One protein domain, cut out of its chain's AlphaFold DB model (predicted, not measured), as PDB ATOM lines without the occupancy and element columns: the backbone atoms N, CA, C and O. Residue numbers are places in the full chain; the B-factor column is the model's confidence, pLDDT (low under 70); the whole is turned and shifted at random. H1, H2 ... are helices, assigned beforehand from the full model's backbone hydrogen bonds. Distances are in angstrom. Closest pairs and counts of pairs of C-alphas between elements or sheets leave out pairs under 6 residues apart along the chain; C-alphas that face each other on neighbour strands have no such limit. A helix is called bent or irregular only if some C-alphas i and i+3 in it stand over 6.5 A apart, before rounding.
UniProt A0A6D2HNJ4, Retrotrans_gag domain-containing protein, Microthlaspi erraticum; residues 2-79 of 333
ATOM      1  N   ASP A   2     -29.042  52.465  35.901       67.44
ATOM      2  CA  ASP A   2     -29.664  52.361  37.229       67.44
ATOM      3  C   ASP A   2     -29.785  50.933  37.796       67.44
ATOM      4  O   ASP A   2     -29.625  50.737  38.995       67.44
ATOM      5  N   HIS A   3     -30.048  49.912  36.969       79.25
ATOM      6  CA  HIS A   3     -30.129  48.514  37.431       79.25
ATOM      7  C   HIS A   3     -28.831  48.014  38.075       79.25
ATOM      8  O   HIS A   3     -28.880  47.315  39.081       79.25
ATOM      9  N   ILE A   4     -27.673  48.364  37.505       83.56
ATOM     10  CA  ILE A   4     -26.374  47.885  37.997       83.56
ATOM     11  C   ILE A   4     -26.024  48.590  39.309       83.56
ATOM     12  O   ILE A   4     -25.651  47.923  40.267       83.56
ATOM     13  N   GLU A   5     -26.227  49.906  39.379       83.50
ATOM     14  CA  GLU A   5     -25.984  50.708  40.585       83.50
ATOM     15  C   GLU A   5     -26.899  50.267  41.741       83.50
ATOM     16  O   GLU A   5     -26.417  49.941  42.823       83.50
ATOM     17  N   ASN A   6     -28.208  50.122  41.492       82.19
ATOM     18  CA  ASN A   6     -29.158  49.626  42.495       82.19
ATOM     19  C   ASN A   6     -28.842  48.188  42.956       82.19
ATOM     20  O   ASN A   6     -29.105  47.833  44.105       82.19
ATOM     21  N   PHE A   7     -28.292  47.345  42.074       85.69
ATOM     22  CA  PHE A   7     -27.864  45.989  42.422       85.69
ATOM     23  C   PHE A   7     -26.575  45.979  43.259       85.69
ATOM     24  O   PHE A   7     -26.490  45.221  44.225       85.69
ATOM     25  N   GLU A   8     -25.600  46.832  42.935       85.19
ATOM     26  CA  GLU A   8     -24.360  47.006  43.704       85.19
ATOM     27  C   GLU A   8     -24.644  47.551  45.118       85.19
ATOM     28  O   GLU A   8     -24.099  47.032  46.098       85.19
ATOM     29  N   ASP A   9     -25.569  48.507  45.250       85.00
ATOM     30  CA  ASP A   9     -26.049  49.019  46.541       85.00
ATOM     31  C   ASP A   9     -26.789  47.935  47.351       85.00
ATOM     32  O   ASP A   9     -26.512  47.733  48.540       85.00
ATOM     33  N   LEU A  10     -27.688  47.171  46.713       83.62
ATOM     34  CA  LEU A  10     -28.398  46.064  47.362       83.62
ATOM     35  C   LEU A  10     -27.418  44.997  47.871       83.62
ATOM     36  O   LEU A  10     -27.506  44.596  49.032       83.62
ATOM     37  N   ALA A  11     -26.464  44.574  47.037       77.94
ATOM     38  CA  ALA A  11     -25.429  43.611  47.409       77.94
ATOM     39  C   ALA A  11     -24.538  44.131  48.550       77.94
ATOM     40  O   ALA A  11     -24.164  43.363  49.437       77.94
ATOM     41  N   SER A  12     -24.258  45.437  48.577       83.25
ATOM     42  CA  SER A  12     -23.503  46.077  49.661       83.25
ATOM     43  C   SER A  12     -24.255  46.009  50.990       83.25
ATOM     44  O   SER A  12     -23.644  45.749  52.025       83.25
ATOM     45  N   SER A  13     -25.583  46.170  50.967       79.75
ATOM     46  CA  SER A  13     -26.428  46.143  52.172       79.75
ATOM     47  C   SER A  13     -26.579  44.761  52.828       79.75
ATOM     48  O   SER A  13     -26.865  44.678  54.020       79.75
ATOM     49  N   ILE A  14     -26.369  43.679  52.068       79.31
ATOM     50  CA  ILE A  14     -26.504  42.280  52.525       79.31
ATOM     51  C   ILE A  14     -25.155  41.572  52.725       79.31
ATOM     52  O   ILE A  14     -25.118  40.369  52.995       79.31
ATOM     53  N   LYS A  15     -24.039  42.291  52.568       78.75
ATOM     54  CA  LYS A  15     -22.695  41.733  52.707       78.75
ATOM     55  C   LYS A  15     -22.426  41.309  54.155       78.75
ATOM     56  O   LYS A  15     -22.458  42.129  55.067       78.75
ATOM     57  N   ALA A  16     -22.088  40.035  54.343       77.00
ATOM     58  CA  ALA A  16     -21.621  39.489  55.614       77.00
ATOM     59  C   ALA A  16     -20.083  39.474  55.702       77.00
ATOM     60  O   ALA A  16     -19.389  39.385  54.682       77.00
ATOM     61  N   ASP A  17     -19.554  39.515  56.924       74.62
ATOM     62  CA  ASP A  17     -18.112  39.442  57.175       74.62
ATOM     63  C   ASP A  17     -17.501  38.142  56.630       74.62
ATOM     64  O   ASP A  17     -18.052  37.050  56.773       74.62
ATOM     65  N   GLY A  18     -16.340  38.265  55.982       73.12
ATOM     66  CA  GLY A  18     -15.620  37.146  55.363       73.12
ATOM     67  C   GLY A  18     -16.070  36.763  53.945       73.12
ATOM     68  O   GLY A  18     -15.394  35.958  53.309       73.12
ATOM     69  N   VAL A  19     -17.149  37.346  53.407       77.31
ATOM     70  CA  VAL A  19     -17.589  37.095  52.020       77.31
ATOM     71  C   VAL A  19     -16.957  38.106  51.055       77.31
ATOM     72  O   VAL A  19     -17.031  39.321  51.264       77.31
ATOM     73  N   SER A  20     -16.348  37.612  49.969       84.12
ATOM     74  CA  SER A  20     -15.846  38.469  48.885       84.12
ATOM     75  C   SER A  20     -17.001  39.157  48.154       84.12
ATOM     76  O   SER A  20     -18.000  38.519  47.816       84.12
ATOM     77  N   MET A  21     -16.848  40.456  47.891       81.12
ATOM     78  CA  MET A  21     -17.875  41.273  47.245       81.12
ATOM     79  C   MET A  21     -18.149  40.806  45.810       81.12
ATOM     80  O   MET A  21     -19.304  40.593  45.452       81.12
ATOM     81  N   ASP A  22     -17.100  40.533  45.033       85.44
ATOM     82  CA  ASP A  22     -17.222  40.035  43.656       85.44
ATOM     83  C   ASP A  22     -17.935  38.682  43.612       85.44
ATOM     84  O   ASP A  22     -18.787  38.447  42.759       85.44
ATOM     85  N   TYR A  23     -17.638  37.798  44.573       81.62
ATOM     86  CA  TYR A  23     -18.321  36.509  44.688       81.62
ATOM     87  C   TYR A  23     -19.816  36.697  44.966       81.62
ATOM     88  O   TYR A  23     -20.643  36.044  44.331       81.62
ATOM     89  N   LEU A  24     -20.170  37.600  45.886       83.81
ATOM     90  CA  LEU A  24     -21.556  37.917  46.228       83.81
ATOM     91  C   LEU A  24     -22.313  38.493  45.019       83.81
ATOM     92  O   LEU A  24     -23.393  38.004  44.684       83.81
ATOM     93  N   LEU A  25     -21.719  39.469  44.329       85.44
ATOM     94  CA  LEU A  25     -22.277  40.109  43.136       85.44
ATOM     95  C   LEU A  25     -22.479  39.093  42.001       85.44
ATOM     96  O   LEU A  25     -23.609  38.893  41.558       85.44
ATOM     97  N   CYS A  26     -21.436  38.358  41.602       84.25
ATOM     98  CA  CYS A  26     -21.529  37.317  40.571       84.25
ATOM     99  C   CYS A  26     -22.536  36.211  40.921       84.25
ATOM    100  O   CYS A  26     -23.185  35.657  40.033       84.25
ATOM    101  N   LYS A  27     -22.692  35.872  42.209       81.69
ATOM    102  CA  LYS A  27     -23.626  34.828  42.651       81.69
ATOM    103  C   LYS A  27     -25.084  35.288  42.647       81.69
ATOM    104  O   LYS A  27     -25.961  34.456  42.410       81.69
ATOM    105  N   LEU A  28     -25.344  36.570  42.912       82.94
ATOM    106  CA  LEU A  28     -26.693  37.130  43.028       82.94
ATOM    107  C   LEU A  28     -27.210  37.780  41.738       82.94
ATOM    108  O   LEU A  28     -28.419  37.776  41.509       82.94
ATOM    109  N   PHE A  29     -26.327  38.264  40.864       84.25
ATOM    110  CA  PHE A  29     -26.697  38.898  39.595       84.25
ATOM    111  C   PHE A  29     -27.623  38.047  38.702       84.25
ATOM    112  O   PHE A  29     -28.593  38.602  38.189       84.25
ATOM    113  N   PRO A  30     -27.465  36.707  38.580       83.94
ATOM    114  CA  PRO A  30     -28.408  35.875  37.826       83.94
ATOM    115  C   PRO A  30     -29.870  35.976  38.286       83.94
ATOM    116  O   PRO A  30     -30.771  35.702  37.499       83.94
ATOM    117  N   TYR A  31     -30.104  36.352  39.548       82.56
ATOM    118  CA  TYR A  31     -31.433  36.485  40.145       82.56
ATOM    119  C   TYR A  31     -32.001  37.909  40.048       82.56
ATOM    120  O   TYR A  31     -33.194  38.085  40.282       82.56
ATOM    121  N   SER A  32     -31.186  38.917  39.707       84.06
ATOM    122  CA  SER A  32     -31.672  40.282  39.451       84.06
ATOM    123  C   SER A  32     -32.131  40.487  38.003       84.06
ATOM    124  O   SER A  32     -32.849  41.444  37.721       84.06
ATOM    125  N   LEU A  33     -31.747  39.595  37.082       84.44
ATOM    126  CA  LEU A  33     -32.120  39.669  35.670       84.44
ATOM    127  C   LEU A  33     -33.488  39.030  35.383       84.44
ATOM    128  O   LEU A  33     -33.851  37.995  35.939       84.44
ATOM    129  N   ALA A  34     -34.207  39.607  34.421       81.25
ATOM    130  CA  ALA A  34     -35.466  39.091  33.889       81.25
ATOM    131  C   ALA A  34     -35.480  39.158  32.351       81.25
ATOM    132  O   ALA A  34     -34.665  39.855  31.746       81.25
ATOM    133  N   GLY A  35     -36.404  38.426  31.717       84.31
ATOM    134  CA  GLY A  35     -36.585  38.441  30.259       84.31
ATOM    135  C   GLY A  35     -35.305  38.112  29.483       84.31
ATOM    136  O   GLY A  35     -34.576  37.180  29.835       84.31
ATOM    137  N   ASP A  36     -35.024  38.902  28.449       78.56
ATOM    138  CA  ASP A  36     -33.896  38.699  27.533       78.56
ATOM    139  C   ASP A  36     -32.531  38.769  28.233       78.56
ATOM    140  O   ASP A  36     -31.612  38.041  27.864       78.56
ATOM    141  N   ALA A  37     -32.405  39.550  29.313       83.25
ATOM    142  CA  ALA A  37     -31.193  39.600  30.133       83.25
ATOM    143  C   ALA A  37     -30.912  38.267  30.848       83.25
ATOM    144  O   ALA A  37     -29.779  37.783  30.862       83.25
ATOM    145  N   ALA A  38     -31.953  37.626  31.387       85.12
ATOM    146  CA  ALA A  38     -31.836  36.305  32.006       85.12
ATOM    147  C   ALA A  38     -31.638  35.182  30.969       85.12
ATOM    148  O   ALA A  38     -31.106  34.122  31.305       85.12
ATOM    149  N   TYR A  39     -32.067  35.390  29.720       84.00
ATOM    150  CA  TYR A  39     -31.808  34.470  28.612       84.00
ATOM    151  C   TYR A  39     -30.365  34.588  28.101       84.00
ATOM    152  O   TYR A  39     -29.685  33.571  27.985       84.00
ATOM    153  N   TRP A  40     -29.868  35.812  27.892       87.56
ATOM    154  CA  TRP A  40     -28.474  36.094  27.533       87.56
ATOM    155  C   TRP A  40     -27.487  35.446  28.506       87.56
ATOM    156  O   TRP A  40     -26.586  34.727  28.083       87.56
ATOM    157  N   LEU A  41     -27.702  35.608  29.815       84.50
ATOM    158  CA  LEU A  41     -26.800  35.049  30.825       84.50
ATOM    159  C   LEU A  41     -26.698  33.510  30.747       84.50
ATOM    160  O   LEU A  41     -25.663  32.942  31.080       84.50
ATOM    161  N   LYS A  42     -27.752  32.830  30.269       81.69
ATOM    162  CA  LYS A  42     -27.782  31.370  30.054       81.69
ATOM    163  C   LYS A  42     -27.113  30.919  28.749       81.69
ATOM    164  O   LYS A  42     -26.862  29.727  28.606       81.69
ATOM    165  N   GLN A  43     -26.850  31.832  27.812       80.88
ATOM    166  CA  GLN A  43     -26.109  31.561  26.570       80.88
ATOM    167  C   GLN A  43     -24.585  31.588  26.783       80.88
ATOM    168  O   GLN A  43     -23.832  31.080  25.951       80.88
ATOM    169  N   LEU A  44     -24.113  32.181  27.885       80.25
ATOM    170  CA  LEU A  44     -22.692  32.245  28.218       80.25
ATOM    171  C   LEU A  44     -22.156  30.880  28.671       80.25
ATOM    172  O   LEU A  44     -22.858  30.081  29.292       80.25
ATOM    173  N   GLN A  45     -20.875  30.626  28.393       72.12
ATOM    174  CA  GLN A  45     -20.220  29.382  28.798       72.12
ATOM    175  C   GLN A  45     -20.164  29.258  30.336       72.12
ATOM    176  O   GLN A  45     -19.837  30.239  31.013       72.12
ATOM    177  N   PRO A  46     -20.432  28.071  30.916       63.84
ATOM    178  CA  PRO A  46     -20.315  27.855  32.357       63.84
ATOM    179  C   PRO A  46     -18.910  28.209  32.861       63.84
ATOM    180  O   PRO A  46     -17.915  27.688  32.366       63.84
ATOM    181  N   GLY A  47     -18.826  29.103  33.849       64.38
ATOM    182  CA  GLY A  47     -17.545  29.597  34.365       64.38
ATOM    183  C   GLY A  47     -16.894  30.721  33.548       64.38
ATOM    184  O   GLY A  47     -15.806  31.149  33.907       64.38
ATOM    185  N   SER A  48     -17.549  31.257  32.509       65.38
ATOM    186  CA  SER A  48     -17.071  32.447  31.780       65.38
ATOM    187  C   SER A  48     -17.130  33.743  32.601       65.38
ATOM    188  O   SER A  48     -16.540  34.741  32.198       65.38
ATOM    189  N   LEU A  49     -17.870  33.745  33.712       66.81
ATOM    190  CA  LEU A  49     -18.096  34.894  34.587       66.81
ATOM    191  C   LEU A  49     -17.553  34.588  35.988       66.81
ATOM    192  O   LEU A  49     -18.271  34.099  36.860       66.81
ATOM    193  N   THR A  50     -16.255  34.817  36.177       71.94
ATOM    194  CA  THR A  50     -15.539  34.601  37.450       71.94
ATOM    195  C   THR A  50     -15.332  35.885  38.254       71.94
ATOM    196  O   THR A  50     -15.073  35.814  39.453       71.94
ATOM    197  N   ASN A  51     -15.462  37.040  37.603       84.81
ATOM    198  CA  ASN A  51     -15.186  38.372  38.128       84.81
ATOM    199  C   ASN A  51     -16.390  39.292  37.876       84.81
ATOM    200  O   ASN A  51     -17.047  39.197  36.831       84.81
ATOM    201  N   TRP A  52     -16.676  40.186  38.822       88.69
ATOM    202  CA  TRP A  52     -17.793  41.116  38.700       88.69
ATOM    203  C   TRP A  52     -17.555  42.157  37.607       88.69
ATOM    204  O   TRP A  52     -18.454  42.393  36.805       88.69
ATOM    205  N   GLU A  53     -16.345  42.709  37.505       86.00
ATOM    206  CA  GLU A  53     -16.032  43.739  36.507       86.00
ATOM    207  C   GLU A  53     -16.191  43.205  35.073       86.00
ATOM    208  O   GLU A  53     -16.818  43.846  34.229       86.00
ATOM    209  N   ASP A  54     -15.732  41.977  34.809       83.94
ATOM    210  CA  ASP A  54     -15.919  41.320  33.508       83.94
ATOM    211  C   ASP A  54     -17.394  40.976  33.235       83.94
ATOM    212  O   ASP A  54     -17.854  41.083  32.100       83.94
ATOM    213  N   THR A  55     -18.165  40.629  34.273       85.88
ATOM    214  CA  THR A  55     -19.618  40.395  34.176       85.88
ATOM    215  C   THR A  55     -20.374  41.677  33.832       85.88
ATOM    216  O   THR A  55     -21.184  41.694  32.903       85.88
ATOM    217  N   LYS A  56     -20.075  42.762  34.552       86.12
ATOM    218  CA  LYS A  56     -20.610  44.110  34.347       86.12
ATOM    219  C   LYS A  56     -20.286  44.605  32.943       86.12
ATOM    220  O   LYS A  56     -21.187  45.053  32.237       86.12
ATOM    221  N   LYS A  57     -19.038  44.441  32.501       83.25
ATOM    222  CA  LYS A  57     -18.588  44.795  31.154       83.25
ATOM    223  C   LYS A  57     -19.281  43.966  30.074       83.25
ATOM    224  O   LYS A  57     -19.843  44.547  29.159       83.25
ATOM    225  N   ALA A  58     -19.324  42.638  30.192       83.38
ATOM    226  CA  ALA A  58     -19.996  41.780  29.212       83.38
ATOM    227  C   ALA A  58     -21.502  42.083  29.096       83.38
ATOM    228  O   ALA A  58     -22.048  42.074  27.993       83.38
ATOM    229  N   PHE A  59     -22.165  42.391  30.215       84.25
ATOM    230  CA  PHE A  59     -23.568  42.807  30.235       84.25
ATOM    231  C   PHE A  59     -23.770  44.188  29.596       84.25
ATOM    232  O   PHE A  59     -24.668  44.354  28.771       84.25
ATOM    233  N   LEU A  60     -22.929  45.168  29.943       81.44
ATOM    234  CA  LEU A  60     -22.974  46.503  29.344       81.44
ATOM    235  C   LEU A  60     -22.723  46.440  27.838       81.44
ATOM    236  O   LEU A  60     -23.514  46.989  27.088       81.44
ATOM    237  N   ASN A  61     -21.714  45.702  27.387       78.19
ATOM    238  CA  ASN A  61     -21.489  45.447  25.970       78.19
ATOM    239  C   ASN A  61     -22.730  44.797  25.325       78.19
ATOM    240  O   ASN A  61     -23.313  45.369  24.415       78.19
ATOM    241  N   ASN A  62     -23.256  43.680  25.838       78.50
ATOM    242  CA  ASN A  62     -24.389  43.012  25.180       78.50
ATOM    243  C   ASN A  62     -25.677  43.861  25.085       78.50
ATOM    244  O   ASN A  62     -26.440  43.695  24.135       78.50
ATOM    245  N   PHE A  63     -25.949  44.731  26.063       74.25
ATOM    246  CA  PHE A  63     -27.193  45.517  26.120       74.25
ATOM    247  C   PHE A  63     -27.035  47.005  25.768       74.25
ATOM    248  O   PHE A  63     -28.045  47.692  25.636       74.25
ATOM    249  N   TYR A  64     -25.803  47.501  25.616       69.25
ATOM    250  CA  TYR A  64     -25.494  48.915  25.373       69.25
ATOM    251  C   TYR A  64     -24.318  49.146  24.388       69.25
ATOM    252  O   TYR A  64     -23.933  50.304  24.210       69.25
ATOM    253  N   ASP A  65     -23.736  48.116  23.743       59.28
ATOM    254  CA  ASP A  65     -22.660  48.320  22.749       59.28
ATOM    255  C   ASP A  65     -23.096  49.158  21.543       59.28
ATOM    256  O   ASP A  65     -24.281  49.318  21.245       59.28
ATOM    257  N   ASP A  66     -22.061  49.645  20.849       49.78
ATOM    258  CA  ASP A  66     -21.985  50.419  19.604       49.78
ATOM    259  C   ASP A  66     -23.265  50.644  18.788       49.78
ATOM    260  O   ASP A  66     -23.475  51.778  18.380       49.78
ATOM    261  N   ALA A  67     -24.150  49.666  18.580       54.41
ATOM    262  CA  ALA A  67     -25.446  49.889  17.932       54.41
ATOM    263  C   ALA A  67     -26.277  51.000  18.610       54.41
ATOM    264  O   ALA A  67     -26.813  51.854  17.910       54.41
ATOM    265  N   MET A  68     -26.325  51.071  19.950       52.34
ATOM    266  CA  MET A  68     -26.984  52.191  20.648       52.34
ATOM    267  C   MET A  68     -26.215  53.511  20.497       52.34
ATOM    268  O   MET A  68     -26.819  54.581  20.434       52.34
ATOM    269  N   SER A  69     -24.883  53.458  20.416       54.78
ATOM    270  CA  SER A  69     -24.045  54.648  20.202       54.78
ATOM    271  C   SER A  69     -24.121  55.163  18.761       54.78
ATOM    272  O   SER A  69     -24.042  56.367  18.524       54.78
ATOM    273  N   GLU A  70     -24.302  54.274  17.792       55.41
ATOM    274  CA  GLU A  70     -24.457  54.560  16.372       55.41
ATOM    275  C   GLU A  70     -25.892  54.983  16.053       55.41
ATOM    276  O   GLU A  70     -26.083  55.944  15.315       55.41
ATOM    277  N   GLU A  71     -26.899  54.392  16.704       58.16
ATOM    278  CA  GLU A  71     -28.264  54.915  16.736       58.16
ATOM    279  C   GLU A  71     -28.298  56.316  17.364       58.16
ATOM    280  O   GLU A  71     -28.882  57.222  16.779       58.16
ATOM    281  N   ALA A  72     -27.614  56.558  18.489       60.47
ATOM    282  CA  ALA A  72     -27.513  57.896  19.074       60.47
ATOM    283  C   ALA A  72     -26.815  58.892  18.127       60.47
ATOM    284  O   ALA A  72     -27.318  59.997  17.919       60.47
ATOM    285  N   ARG A  73     -25.699  58.505  17.488       61.78
ATOM    286  CA  ARG A  73     -25.023  59.322  16.460       61.78
ATOM    287  C   ARG A  73     -25.933  59.594  15.260       61.78
ATOM    288  O   ARG A  73     -25.972  60.730  14.792       61.78
ATOM    289  N   ASN A  74     -26.689  58.605  14.790       64.75
ATOM    290  CA  ASN A  74     -27.641  58.750  13.691       64.75
ATOM    291  C   ASN A  74     -28.827  59.635  14.085       64.75
ATOM    292  O   ASN A  74     -29.184  60.528  13.322       64.75
ATOM    293  N   ASN A  75     -29.382  59.472  15.285       65.88
ATOM    294  CA  ASN A  75     -30.453  60.307  15.824       65.88
ATOM    295  C   ASN A  75     -30.005  61.765  15.993       65.88
ATOM    296  O   ASN A  75     -30.791  62.662  15.708       65.88
ATOM    297  N   ILE A  76     -28.747  62.019  16.376       64.62
ATOM    298  CA  ILE A  76     -28.150  63.366  16.417       64.62
ATOM    299  C   ILE A  76     -27.926  63.916  14.996       64.62
ATOM    300  O   ILE A  76     -28.304  65.049  14.711       64.62
ATOM    301  N   SER A  77     -27.343  63.117  14.097       66.75
ATOM    302  CA  SER A  77     -27.007  63.499  12.713       66.75
ATOM    303  C   SER A  77     -28.245  63.786  11.851       66.75
ATOM    304  O   SER A  77     -28.269  64.722  11.048       66.75
ATOM    305  N   THR A  78     -29.307  63.003  12.044       74.88
ATOM    306  CA  THR A  78     -30.586  63.122  11.325       74.88
ATOM    307  C   THR A  78     -31.615  63.974  12.070       74.88
ATOM    308  O   THR A  78     -32.712  64.184  11.544       74.88
ATOM    309  N   PHE A  79     -31.276  64.509  13.254       80.25
ATOM    310  CA  PHE A  79     -32.204  65.280  14.079       80.25
ATOM    311  C   PHE A  79     -32.792  66.464  13.310       80.25
ATOM    312  O   PHE A  79     -32.081  67.370  12.869       80.25
TER     313      PHE A  79
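AT A GLANCE: This is residues 2 to 79 of the 333 residues of the protein "Retrotrans_gag domain-containing protein" of Microthlaspi erraticum (UniProt A0A6D2HNJ4). A small body of four short helices has a single helical arm sticking out of it: H4, the longest helix by residues, lies nearest the middle, H2 packs with its residues 22 to 26 on the first residues of H4, H1 packs on H2 with its residues 7 to 12, and H3 stands near H4 and H2. The arm is residues 66 to 79, which hold H5 and make much of the model's length. The printed part has 78 residues with five named helices, in the order H1, H2, H3, H4, H5, and no named strand; the class is all helix. The whole is loose, with a radius of gyration of the C-alphas of 15.3 A, and elongated, spanning 53 by 27 by 20 A.

IN THESE COORDINATES: H4, residues 52 to 64, is 17.3 A from first to last C-alpha and begins at C-alpha 52, (-17.793, 41.116, 38.700). H2, residues 21 to 32, is 15.9 A long; it is irregular, but only just, with C-alphas 27 and 30 6.9 A apart. H1, residues 2 to 13, is 16.5 A long and begins at C-alpha 2, (-29.664, 52.361, 37.229). H3 is residues 35 to 43, 13.1 A long. H5, residues 67 to 77, is 14.7 A long and ends at C-alpha 77, (-27.007, 63.499, 12.713).

HOW THE PARTS SIT: H4 touches H2 with residues 52 to 55 alone, and H2 touches H4 with residues 22 to 26 alone; the closest C-alphas, of Asp 22 and Trp 52, are 5.1 A apart. The two run the same way at a steep tilt of 36 degrees, only just past shallow. H1 touches H2 with residues 7 to 12 alone, closest at the C-alphas of Ala 11 and Leu 25, 6.4 A apart, opposite ways at a steep tilt of 54 degrees. H1 and H4 are close but not clearly touching: the closest C-alphas, of Ile 4 and Lys 56, are 7.8 A apart. H2 and H3 are likewise close but not clearly touching, with the C-alphas of Pro 30 and Ala 38 6.8 A apart. H3 and H4 are near each other, with 10 pairs of C-alphas within 10 A. H4 and H5 meet only through their link, and H5 is apart from H1, H2 and H3. In H1, H4 and H5 each O i to N i+4 pair is within hydrogen-bond range; in H2 6 of 8 are, in H3 4 of 5.

THE WHOLE: The C-alphas farthest apart, of Gly 18 and Thr 78, are 53.3 A apart. Without residues 66 to 79, which stand free, the body spans 33 by 25 by 18 A. The printed part has no cut and no long link. Mean pLDDT of the printed part is 76.8; residue 2, residues 46 to 49 and residues 64 to 77 are under 70.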